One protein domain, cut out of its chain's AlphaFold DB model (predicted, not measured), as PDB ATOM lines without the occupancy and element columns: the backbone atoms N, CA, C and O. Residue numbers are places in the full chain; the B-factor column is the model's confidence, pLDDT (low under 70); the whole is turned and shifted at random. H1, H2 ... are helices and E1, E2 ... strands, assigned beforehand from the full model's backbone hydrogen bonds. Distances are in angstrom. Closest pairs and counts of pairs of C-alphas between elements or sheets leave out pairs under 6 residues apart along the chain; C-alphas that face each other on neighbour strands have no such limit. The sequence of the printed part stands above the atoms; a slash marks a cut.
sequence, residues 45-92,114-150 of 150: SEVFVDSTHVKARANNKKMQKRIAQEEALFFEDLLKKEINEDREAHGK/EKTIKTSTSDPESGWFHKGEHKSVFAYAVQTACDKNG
ATOM      1  N   SER A  45      65.301 212.048 229.815       87.81
ATOM      2  CA  SER A  45      65.965 211.023 228.993       87.81
ATOM      3  C   SER A  45      67.026 211.621 228.068       87.81
ATOM      4  O   SER A  45      68.056 210.999 227.821       87.81
ATOM      5  N   GLU A  46      66.765 212.823 227.553       84.62
ATOM      6  CA  GLU A  46      67.627 213.530 226.612       84.62
ATOM      7  C   GLU A  46      67.694 215.010 226.993       84.62
ATOM      8  O   GLU A  46      66.668 215.686 227.064       84.62
ATOM      9  N   VAL A  47      68.910 215.510 227.215       87.19
ATOM     10  CA  VAL A  47      69.168 216.917 227.536       87.19
ATOM     11  C   VAL A  47      70.089 217.502 226.477       87.19
ATOM     12  O   VAL A  47      71.214 217.037 226.282       87.19
ATOM     13  N   PHE A  48      69.620 218.544 225.801       86.38
ATOM     14  CA  PHE A  48      70.389 219.300 224.826       86.38
ATOM     15  C   PHE A  48      71.026 220.486 225.529       86.38
ATOM     16  O   PHE A  48      70.329 221.294 226.136       86.38
ATOM     17  N   VAL A  49      72.350 220.598 225.448       89.56
ATOM     18  CA  VAL A  49      73.096 221.707 226.048       89.56
ATOM     19  C   VAL A  49      73.706 222.547 224.937       89.56
ATOM     20  O   VAL A  49      74.568 222.068 224.201       89.56
ATOM     21  N   ASP A  50      73.291 223.808 224.842       89.75
ATOM     22  CA  ASP A  50      74.012 224.809 224.063       89.75
ATOM     23  C   ASP A  50      75.038 225.508 224.959       89.75
ATOM     24  O   ASP A  50      74.718 226.000 226.041       89.75
ATOM     25  N   SER A  51      76.289 225.531 224.501       87.19
ATOM     26  CA  SER A  51      77.408 226.176 225.187       87.19
ATOM     27  C   SER A  51      77.964 227.269 224.286       87.19
ATOM     28  O   SER A  51      78.937 227.096 223.543       87.19
ATOM     29  N   THR A  52      77.309 228.423 224.335       87.56
ATOM     30  CA  THR A  52      77.686 229.583 223.539       87.56
ATOM     31  C   THR A  52      78.704 230.435 224.296       87.56
ATOM     32  O   THR A  52      78.523 230.797 225.456       87.56
ATOM     33  N   HIS A  53      79.786 230.815 223.615       88.44
ATOM     34  CA  HIS A  53      80.784 231.730 224.167       88.44
ATOM     35  C   HIS A  53      80.530 233.157 223.681       88.44
ATOM     36  O   HIS A  53      80.649 233.458 222.489       88.44
ATOM     37  N   VAL A  54      80.235 234.063 224.611       90.50
ATOM     38  CA  VAL A  54      80.024 235.486 224.321       90.50
ATOM     39  C   VAL A  54      81.315 236.241 224.593       90.50
ATOM     40  O   VAL A  54      81.848 236.212 225.697       90.50
ATOM     41  N   LYS A  55      81.844 236.938 223.585       91.56
ATOM     42  CA  LYS A  55      83.081 237.711 223.740       91.56
ATOM     43  C   LYS A  55      82.904 238.784 224.821       91.56
ATOM     44  O   LYS A  55      82.026 239.636 224.710       91.56
ATOM     45  N   ALA A  56      83.800 238.790 225.801       92.06
ATOM     46  CA  ALA A  56      83.818 239.772 226.869       92.06
ATOM     47  C   ALA A  56      84.336 241.128 226.365       92.06
ATOM     48  O   ALA A  56      85.133 241.214 225.416       92.06
ATOM     49  N   ARG A  57      83.933 242.216 227.030       90.88
ATOM     50  CA  ARG A  57      84.444 243.567 226.746       90.88
ATOM     51  C   ARG A  57      85.781 243.791 227.459       90.88
ATOM     52  O   ARG A  57      85.972 244.763 228.181       90.88
ATOM     53  N   ALA A  58      86.727 242.898 227.212       90.81
ATOM     54  CA  ALA A  58      88.010 242.868 227.890       90.81
ATOM     55  C   ALA A  58      89.165 243.067 226.905       90.81
ATOM     56  O   ALA A  58      89.142 242.599 225.763       90.81
ATOM     57  N   ASN A  59      90.200 243.784 227.345       87.88
ATOM     58  CA  ASN A  59      91.382 244.002 226.519       87.88
ATOM     59  C   ASN A  59      92.336 242.807 226.637       87.88
ATOM     60  O   ASN A  59      92.936 242.584 227.685       87.88
ATOM     61  N   ASN A  60      92.553 242.104 225.523       85.00
ATOM     62  CA  ASN A  60      93.455 240.954 225.453       85.00
ATOM     63  C   ASN A  60      94.909 241.266 225.852       85.00
ATOM     64  O   ASN A  60      95.641 240.347 226.177       85.00
ATOM     65  N   LYS A  61      95.358 242.525 225.820       85.69
ATOM     66  CA  LYS A  61      96.718 242.908 226.242       85.69
ATOM     67  C   LYS A  61      96.824 243.201 227.743       85.69
ATOM     68  O   LYS A  61      97.929 243.294 228.262       85.69
ATOM     69  N   LYS A  62      95.695 243.370 228.437       87.50
ATOM     70  CA  LYS A  62      95.630 243.687 229.869       87.50
ATOM     71  C   LYS A  62      95.194 242.448 230.651       87.50
ATOM     72  O   LYS A  62      94.030 242.306 231.023       87.50
ATOM     73  N   MET A  63      96.139 241.532 230.851       87.69
ATOM     74  CA  MET A  63      95.918 240.279 231.569       87.69
ATOM     75  C   MET A  63      96.987 240.042 232.634       87.69
ATOM     76  O   MET A  63      98.128 240.472 232.482       87.69
ATOM     77  N   GLN A  64      96.610 239.313 233.676       87.62
ATOM     78  CA  GLN A  64      97.498 238.805 234.713       87.62
ATOM     79  C   GLN A  64      97.361 237.284 234.794       87.62
ATOM     80  O   GLN A  64      96.290 236.733 234.536       87.62
ATOM     81  N   LYS A  65      98.455 236.608 235.135       85.00
ATOM     82  CA  LYS A  65      98.451 235.176 235.428       85.00
ATOM     83  C   LYS A  65      98.031 234.993 236.884       85.00
ATOM     84  O   LYS A  65      98.628 235.614 237.760       85.00
ATOM     85  N   ARG A  66      97.007 234.183 237.136       80.62
ATOM     86  CA  ARG A  66      96.595 233.788 238.486       80.62
ATOM     87  C   ARG A  66      96.570 232.275 238.588       80.62
ATOM     88  O   ARG A  66      96.219 231.595 237.631       80.62
ATOM     89  N   ILE A  67      96.953 231.785 239.757       77.25
ATOM     90  CA  ILE A  67      96.750 230.395 240.138       77.25
ATOM     91  C   ILE A  67      95.276 230.267 240.519       77.25
ATOM     92  O   ILE A  67      94.798 231.021 241.370       77.25
ATOM     93  N   ALA A  68      94.554 229.376 239.848       66.00
ATOM     94  CA  ALA A  68      93.182 229.036 240.199       66.00
ATOM     95  C   ALA A  68      93.127 227.597 240.711       66.00
ATOM     96  O   ALA A  68      93.788 226.717 240.163       66.00
ATOM     97  N   GLN A  69      92.333 227.381 241.760       57.25
ATOM     98  CA  GLN A  69      91.962 226.043 242.208       57.25
ATOM     99  C   GLN A  69      90.749 225.582 241.395       57.25
ATOM    100  O   GLN A  69      89.781 226.325 241.242       57.25
ATOM    101  N   GLU A  70      90.827 224.383 240.825       58.66
ATOM    102  CA  GLU A  70      89.757 223.795 240.020       58.66
ATOM    103  C   GLU A  70      88.774 223.069 240.961       58.66
ATOM    104  O   GLU A  70      89.128 222.075 241.590       58.66
ATOM    105  N   GLU A  71      87.543 223.578 241.102       53.66
ATOM    106  CA  GLU A  71      86.511 223.018 242.003       53.66
ATOM    107  C   GLU A  71      85.788 221.781 241.422       53.66
ATOM    108  O   GLU A  71      84.912 221.205 242.063       53.66
ATOM    109  N   ALA A  72      86.163 221.323 240.221       54.81
ATOM    110  CA  ALA A  72      85.492 220.237 239.494       54.81
ATOM    111  C   ALA A  72      85.676 218.825 240.099       54.81
ATOM    112  O   ALA A  72      85.108 217.859 239.592       54.81
ATOM    113  N   LEU A  73      86.441 218.691 241.186       58.81
ATOM    114  CA  LEU A  73      86.911 217.399 241.699       58.81
ATOM    115  C   LEU A  73      85.781 216.466 242.171       58.81
ATOM    116  O   LEU A  73      85.857 215.260 241.965       58.81
ATOM    117  N   PHE A  74      84.709 216.996 242.767       59.91
ATOM    118  CA  PHE A  74      83.702 216.140 243.411       59.91
ATOM    119  C   PHE A  74      82.854 215.331 242.417       59.91
ATOM    120  O   PHE A  74      82.629 214.137 242.613       59.91
ATOM    121  N   PHE A  75      82.385 215.970 241.341       65.25
ATOM    122  CA  PHE A  75      81.553 215.296 240.337       65.25
ATOM    123  C   PHE A  75      82.357 214.307 239.493       65.25
ATOM    124  O   PHE A  75      81.827 213.270 239.104       65.25
ATOM    125  N   GLU A  76      83.633 214.600 239.237       70.81
ATOM    126  CA  GLU A  76      84.514 213.708 238.485       70.81
ATOM    127  C   GLU A  76      84.746 212.388 239.232       70.81
ATOM    128  O   GLU A  76      84.654 211.313 238.634       70.81
ATOM    129  N   ASP A  77      84.991 212.454 240.541       77.19
ATOM    130  CA  ASP A  77      85.217 211.269 241.370       77.19
ATOM    131  C   ASP A  77      83.956 210.396 241.474       77.19
ATOM    132  O   ASP A  77      84.034 209.171 241.344       77.19
ATOM    133  N   LEU A  78      82.781 211.019 241.644       80.31
ATOM    134  CA  LEU A  78      81.496 210.312 241.624       80.31
ATOM    135  C   LEU A  78      81.238 209.631 240.274       80.31
ATOM    136  O   LEU A  78      80.882 208.454 240.247       80.31
ATOM    137  N   LEU A  79      81.478 210.336 239.164       80.50
ATOM    138  CA  LEU A  79      81.289 209.800 237.816       80.50
ATOM    139  C   LEU A  79      82.233 208.623 237.535       80.50
ATOM    140  O   LEU A  79      81.813 207.601 236.999       80.50
ATOM    141  N   LYS A  80      83.513 208.729 237.917       84.06
ATOM    142  CA  LYS A  80      84.482 207.626 237.776       84.06
ATOM    143  C   LYS A  80      84.039 206.386 238.544       84.06
ATOM    144  O   LYS A  80      84.209 205.271 238.050       84.06
ATOM    145  N   LYS A  81      83.481 206.581 239.740       87.56
ATOM    146  CA  LYS A  81      82.960 205.493 240.564       87.56
ATOM    147  C   LYS A  81      81.768 204.809 239.890       87.56
ATOM    148  O   LYS A  81      81.814 203.597 239.713       87.56
ATOM    149  N   GLU A  82      80.779 205.578 239.438       86.25
ATOM    150  CA  GLU A  82      79.596 205.057 238.735       86.25
ATOM    151  C   GLU A  82      79.978 204.295 237.454       86.25
ATOM    152  O   GLU A  82      79.518 203.179 237.221       86.25
ATOM    153  N   ILE A  83      80.913 204.839 236.664       87.62
ATOM    154  CA  ILE A  83      81.439 204.169 235.465       87.62
ATOM    155  C   ILE A  83      82.102 202.833 235.819       87.62
ATOM    156  O   ILE A  83      81.962 201.859 235.079       87.62
ATOM    157  N   ASN A  84      82.869 202.768 236.907       89.88
ATOM    158  CA  ASN A  84      83.526 201.525 237.305       89.88
ATOM    159  C   ASN A  84      82.524 200.477 237.806       89.88
ATOM    160  O   ASN A  84      82.669 199.313 237.439       89.88
ATOM    161  N   GLU A  85      81.494 200.879 238.551       91.06
ATOM    162  CA  GLU A  85      80.408 199.990 238.988       91.06
ATOM    163  C   GLU A  85      79.664 199.376 237.784       91.06
ATOM    164  O   GLU A  85      79.471 198.160 237.724       91.06
ATOM    165  N   ASP A  86      79.341 200.183 236.767       90.62
ATOM    166  CA  ASP A  86      78.744 199.704 235.510       90.62
ATOM    167  C   ASP A  86      79.670 198.719 234.771       90.62
ATOM    168  O   ASP A  86      79.262 197.652 234.302       90.62
ATOM    169  N   ARG A  87      80.972 199.027 234.714       90.38
ATOM    170  CA  ARG A  87      81.966 198.147 234.086       90.38
ATOM    171  C   ARG A  87      82.067 196.803 234.794       90.38
ATOM    172  O   ARG A  87      82.131 195.790 234.097       90.38
ATOM    173  N   GLU A  88      82.062 196.783 236.122       92.06
ATOM    174  CA  GLU A  88      82.068 195.553 236.918       92.06
ATOM    175  C   GLU A  88      80.809 194.716 236.673       92.06
ATOM    176  O   GLU A  88      80.924 193.516 236.408       92.06
ATOM    177  N   ALA A  89      79.629 195.346 236.645       92.56
ATOM    178  CA  ALA A  89      78.370 194.680 236.304       92.56
ATOM    179  C   ALA A  89      78.408 194.045 234.900       92.56
ATOM    180  O   ALA A  89      77.848 192.972 234.670       92.56
ATOM    181  N   HIS A  90      79.133 194.667 233.969       91.50
ATOM    182  CA  HIS A  90      79.362 194.164 232.616       91.50
ATOM    183  C   HIS A  90      80.608 193.265 232.461       91.50
ATOM    184  O   HIS A  90      80.976 192.931 231.330       91.50
ATOM    185  N   GLY A  91      81.277 192.872 233.553       90.12
ATOM    186  CA  GLY A  91      82.464 192.003 233.533       90.12
ATOM    187  C   GLY A  91      83.702 192.631 232.875       90.12
ATOM    188  O   GLY A  91      84.627 191.930 232.457       90.12
ATOM    189  N   LYS A  92      83.724 193.959 232.738       90.25
ATOM    190  CA  LYS A  92      84.835 194.731 232.178       90.25
ATOM    191  C   LYS A  92      85.781 195.140 233.304       90.25
ATOM    192  O   LYS A  92      85.375 195.454 234.412       90.25
ATOM    193  N   GLU A 114      97.927 223.457 239.985       54.72
ATOM    194  CA  GLU A 114      97.698 224.892 240.051       54.72
ATOM    195  C   GLU A 114      97.766 225.461 238.628       54.72
ATOM    196  O   GLU A 114      98.808 225.909 238.140       54.72
ATOM    197  N   LYS A 115      96.643 225.401 237.908       65.38
ATOM    198  CA  LYS A 115      96.579 225.856 236.529       65.38
ATOM    199  C   LYS A 115      96.718 227.364 236.549       65.38
ATOM    200  O   LYS A 115      95.907 228.106 237.108       65.38
ATOM    201  N   THR A 116      97.790 227.827 235.918       73.81
ATOM    202  CA  THR A 116      98.011 229.250 235.708       73.81
ATOM    203  C   THR A 116      97.027 229.738 234.647       73.81
ATOM    204  O   THR A 116      97.263 229.590 233.446       73.81
ATOM    205  N   ILE A 117      95.924 230.341 235.082       82.50
ATOM    206  CA  ILE A 117      94.916 230.913 234.193       82.50
ATOM    207  C   ILE A 117      95.235 232.375 233.872       82.50
ATOM    208  O   ILE A 117      95.810 233.122 234.669       82.50
ATOM    209  N   LYS A 118      94.856 232.799 232.665       86.25
ATOM    210  CA  LYS A 118      94.894 234.208 232.265       86.25
ATOM    211  C   LYS A 118      93.600 234.872 232.720       86.25
ATOM    212  O   LYS A 118      92.535 234.527 232.221       86.25
ATOM    213  N   THR A 119      93.708 235.858 233.599       86.38
ATOM    214  CA  THR A 119      92.581 236.670 234.076       86.38
ATOM    215  C   THR A 119      92.711 238.085 233.522       86.38
ATOM    216  O   THR A 119      93.798 238.672 233.562       86.38
ATOM    217  N   SER A 120      91.628 238.661 232.998       87.38
ATOM    218  CA  SER A 120      91.653 240.059 232.558       87.38
ATOM    219  C   SER A 120      91.721 241.000 233.761       87.38
ATOM    220  O   SER A 120      91.093 240.760 234.788       87.38
ATOM    221  N   THR A 121      92.453 242.108 233.637       88.62
ATOM    222  CA  THR A 121      92.411 243.172 234.654       88.62
ATOM    223  C   THR A 121      91.244 244.137 234.455       88.62
ATOM    224  O   THR A 121      90.870 244.827 235.396       88.62
ATOM    225  N   SER A 122      90.661 244.192 233.250       89.69
ATOM    226  CA  SER A 122      89.465 244.999 232.966       89.69
ATOM    227  C   SER A 122      88.156 244.276 233.272       89.69
ATOM    228  O   SER A 122      87.145 244.940 233.462       89.69
ATOM    229  N   ASP A 123      88.174 242.943 233.281       88.12
ATOM    230  CA  ASP A 123      86.980 242.102 233.420       88.12
ATOM    231  C   ASP A 123      87.350 240.739 234.043       88.12
ATOM    232  O   ASP A 123      87.549 239.752 233.324       88.12
ATOM    233  N   PRO A 124      87.555 240.685 235.371       87.69
ATOM    234  CA  PRO A 124      88.110 239.508 236.042       87.69
ATOM    235  C   PRO A 124      87.233 238.253 235.984       87.69
ATOM    236  O   PRO A 124      87.753 237.162 236.197       87.69
ATOM    237  N   GLU A 125      85.937 238.401 235.703       87.06
ATOM    238  CA  GLU A 125      84.973 237.295 235.611       87.06
ATOM    239  C   GLU A 125      84.981 236.616 234.233       87.06
ATOM    240  O   GLU A 125      84.422 235.537 234.058       87.06
ATOM    241  N   SER A 126      85.630 237.230 233.239       88.62
ATOM    242  CA  SER A 126      85.773 236.642 231.909       88.62
ATOM    243  C   SER A 126      86.873 235.572 231.858       88.62
ATOM    244  O   SER A 126      87.971 235.739 232.397       88.62
ATOM    245  N   GLY A 127      86.600 234.476 231.147       89.12
ATOM    246  CA  GLY A 127      87.547 233.386 230.914       89.12
ATOM    247  C   GLY A 127      88.372 233.584 229.642       89.12
ATOM    248  O   GLY A 127      87.959 234.279 228.714       89.12
ATOM    249  N   TRP A 128      89.552 232.963 229.569       90.12
ATOM    250  CA  TRP A 128      90.397 232.991 228.370       90.12
ATOM    251  C   TRP A 128      89.992 231.889 227.379       90.12
ATOM    252  O   TRP A 128      90.247 230.711 227.614       90.12
ATOM    253  N   PHE A 129      89.387 232.273 226.255       89.38
ATOM    254  CA  PHE A 129      88.792 231.371 225.267       89.38
ATOM    255  C   PHE A 129      89.557 231.357 223.935       89.38
ATOM    256  O   PHE A 129      89.975 232.404 223.436       89.38
ATOM    257  N   HIS A 130      89.694 230.178 223.321       88.69
ATOM    258  CA  HIS A 130      90.289 229.993 221.992       88.69
ATOM    259  C   HIS A 130      89.181 229.748 220.957       88.69
ATOM    260  O   HIS A 130      88.561 228.690 220.925       88.69
ATOM    261  N   LYS A 131      88.919 230.745 220.105       82.31
ATOM    262  CA  LYS A 131      87.970 230.654 218.992       82.31
ATOM    263  C   LYS A 131      88.674 230.071 217.766       82.31
ATOM    264  O   LYS A 131      89.280 230.812 216.987       82.31
ATOM    265  N   GLY A 132      88.555 228.756 217.597       80.62
ATOM    266  CA  GLY A 132      89.301 228.016 216.578       80.62
ATOM    267  C   GLY A 132      90.810 228.124 216.810       80.62
ATOM    268  O   GLY A 132      91.256 228.394 217.923       80.62
ATOM    269  N   GLU A 133      91.599 227.959 215.754       80.50
ATOM    270  CA  GLU A 133      93.063 227.938 215.867       80.50
ATOM    271  C   GLU A 133      93.690 229.343 215.948       80.50
ATOM    272  O   GLU A 133      94.742 229.539 216.549       80.50
ATOM    273  N   HIS A 134      93.033 230.362 215.387       79.81
ATOM    274  CA  HIS A 134      93.692 231.645 215.102       79.81
ATOM    275  C   HIS A 134      93.378 232.781 216.077       79.81
ATOM    276  O   HIS A 134      93.897 233.888 215.910       79.81
ATOM    277  N   LYS A 135      92.493 232.584 217.061       84.62
ATOM    278  CA  LYS A 135      92.021 233.715 217.867       84.62
ATOM    279  C   LYS A 135      91.732 233.361 219.311       84.62
ATOM    280  O   LYS A 135      90.716 232.753 219.615       84.62
ATOM    281  N   SER A 136      92.542 233.894 220.217       89.50
ATOM    282  CA  SER A 136      92.240 233.893 221.647       89.50
ATOM    283  C   SER A 136      91.584 235.208 222.072       89.50
ATOM    284  O   SER A 136      92.042 236.297 221.707       89.50
ATOM    285  N   VAL A 137      90.503 235.129 222.839       91.12
ATOM    286  CA  VAL A 137      89.780 236.280 223.394       91.12
ATOM    287  C   VAL A 137      89.296 235.969 224.798       91.12
ATOM    288  O   VAL A 137      89.052 234.819 225.134       91.12
ATOM    289  N   PHE A 138      89.097 237.005 225.599       93.00
ATOM    290  CA  PHE A 138      88.286 236.868 226.801       93.00
ATOM    291  C   PHE A 138      86.806 236.690 226.430       93.00
ATOM    292  O   PHE A 138      86.298 237.394 225.547       93.00
ATOM    293  N   ALA A 139      86.127 235.745 227.073       92.69
ATOM    294  CA  ALA A 139      84.730 235.413 226.820       92.69
ATOM    295  C   ALA A 139      84.030 234.899 228.083       92.69
ATOM    296  O   ALA A 139      84.671 234.398 229.004       92.69
ATOM    297  N   TYR A 140      82.707 235.006 228.086       91.12
ATOM    298  CA  TYR A 140      81.826 234.342 229.037       91.12
ATOM    299  C   TYR A 140      81.279 233.066 228.407       91.12
ATOM    300  O   TYR A 140      80.909 233.073 227.228       91.12
ATOM    301  N   ALA A 141      81.222 231.993 229.188       89.00
ATOM    302  CA  ALA A 141      80.501 230.787 228.815       89.00
ATOM    303  C   ALA A 141      79.039 230.951 229.239       89.00
ATOM    304  O   ALA A 141      78.751 231.173 230.414       89.00
ATOM    305  N   VAL A 142      78.130 230.872 228.277       88.75
ATOM    306  CA  VAL A 142      76.690 230.833 228.517       88.75
ATOM    307  C   VAL A 142      76.238 229.423 228.192       88.75
ATOM    308  O   VAL A 142      76.421 228.961 227.068       88.75
ATOM    309  N   GLN A 143      75.694 228.740 229.193       89.38
ATOM    310  CA  GLN A 143      75.185 227.384 229.055       89.38
ATOM    311  C   GLN A 143      73.675 227.404 229.232       89.38
ATOM    312  O   GLN A 143      73.164 227.936 230.218       89.38
ATOM    313  N   THR A 144      72.969 226.824 228.273       87.69
ATOM    314  CA  THR A 144      71.522 226.631 228.330       87.69
ATOM    315  C   THR A 144      71.222 225.175 228.053       87.69
ATOM    316  O   THR A 144      71.772 224.614 227.108       87.69
ATOM    317  N   ALA A 145      70.366 224.574 228.871       88.00
ATOM    318  CA  ALA A 145      69.957 223.187 228.728       88.00
ATOM    319  C   ALA A 145      68.440 223.110 228.535       88.00
ATOM    320  O   ALA A 145      67.707 223.792 229.253       88.00
ATOM    321  N   CYS A 146      67.989 222.289 227.592       88.56
ATOM    322  CA  CYS A 146      66.578 221.988 227.369       88.56
ATOM    323  C   CYS A 146      66.357 220.487 227.184       88.56
ATOM    324  O   CYS A 146      67.279 219.745 226.832       88.56
ATOM    325  N   ASP A 147      65.128 220.042 227.435       87.38
ATOM    326  CA  ASP A 147      64.698 218.711 227.027       87.38
ATOM    327  C   ASP A 147      64.312 218.719 225.535       87.38
ATOM    328  O   ASP A 147      64.380 219.739 224.842       87.38
ATOM    329  N   LYS A 148      63.888 217.571 225.011       87.38
ATOM    330  CA  LYS A 148      63.455 217.444 223.609       87.38
ATOM    331  C   LYS A 148      62.271 218.339 223.209       87.38
ATOM    332  O   LYS A 148      61.999 218.463 222.017       87.38
ATOM    333  N   ASN A 149      61.537 218.895 224.172       84.12
ATOM    334  CA  ASN A 149      60.347 219.706 223.932       84.12
ATOM    335  C   ASN A 149      60.639 221.216 223.934       84.12
ATOM    336  O   ASN A 149      59.760 221.972 223.520       84.12
ATOM    337  N   GLY A 150      61.860 221.630 224.303       71.00
ATOM    338  CA  GLY A 150      62.326 223.020 224.228       71.00
ATOM    339  C   GLY A 150      62.099 223.809 225.505       71.00
ATOM    340  O   GLY A 150      61.004 224.396 225.646       71.00
TER     341      GLY A 150
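AT A GLANCE: This is residues 45 to 92 and 114 to 150 of the 150 residues of the protein "Transposase" of [Clostridium] bolteae 90B8 (UniProt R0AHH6). The model is an open V: one arm is a long antiparallel ribbon of E1 and E5, the other is E2 with E3 and then the helix H1, and the wide space between H1 and the ribbon is empty. At the closed end E5 bends and pairs with E4 in a hairpin, close to the small ribbon of E2 and E3, while residues 71 to 83 and 85 to 91, most of them in H1, stick out. The printed part has 85 residues, with one named helix and five named strands in the order E1, E2, H1, E3, E4, E5; its class is mixed, helices and strands. One sheet runs E1, E5, E4 and the other E2, E3, both antiparallel. The whole is only just extended, close to loose, with a radius of gyration of the C-alphas of 18.1 A and spans of 53 by 38 by 23 A.

IN THESE COORDINATES: E1 is residues 47 to 55, 25.3 A from first to last C-alpha, beginning at C-alpha 47 (69.168, 216.917, 227.536). E2 is residues 63 to 68, 14.4 A. H1 is residues 73 to 89, 24.9 A, with C-alpha 89 at (78.370, 194.680, 236.304). E3 is residues 115 to 120, 15.5 A, and E4 is residues 127 to 131, 12.2 A. E5, residues 135 to 147, is the longest strand at 32.5 A and ends at C-alpha 147 (64.698, 218.711, 227.027).

HOW THE PARTS SIT: E5 is the inner strand of a strongly twisted sheet and bends by 84 degrees at residue 138. Its residues 139 to 147 pair with E1, antiparallel at 154 degrees, with N 50 and O 144 2.8 A apart, within hydrogen-bond range. Its residues 135 to 139 pair with E4, its hairpin partner, with N 129 and O 137 at 2.8 A. E2 and E3 are antiparallel at 142 degrees, with N 66 and O 117 at 2.9 A. The closest C-alphas of E3 and E4 are those of Lys 118 and Trp 128, 6.1 A. H1 is not on the sheet of E1, E5 and E4, and in H1 every O i to N i+4 pair is within hydrogen-bond range.

THE WHOLE: The C-alphas of Lys 62 and Gly 91 are the two farthest apart, 53.5 A. Residues 93 to 113 are not printed, and C-alphas 92 and 114 are 33.7 A apart across this cut. No link that is printed whole is long. The mean pLDDT of the printed part is 83.6, and residues 68 to 75 and 114 to 115 are under 70.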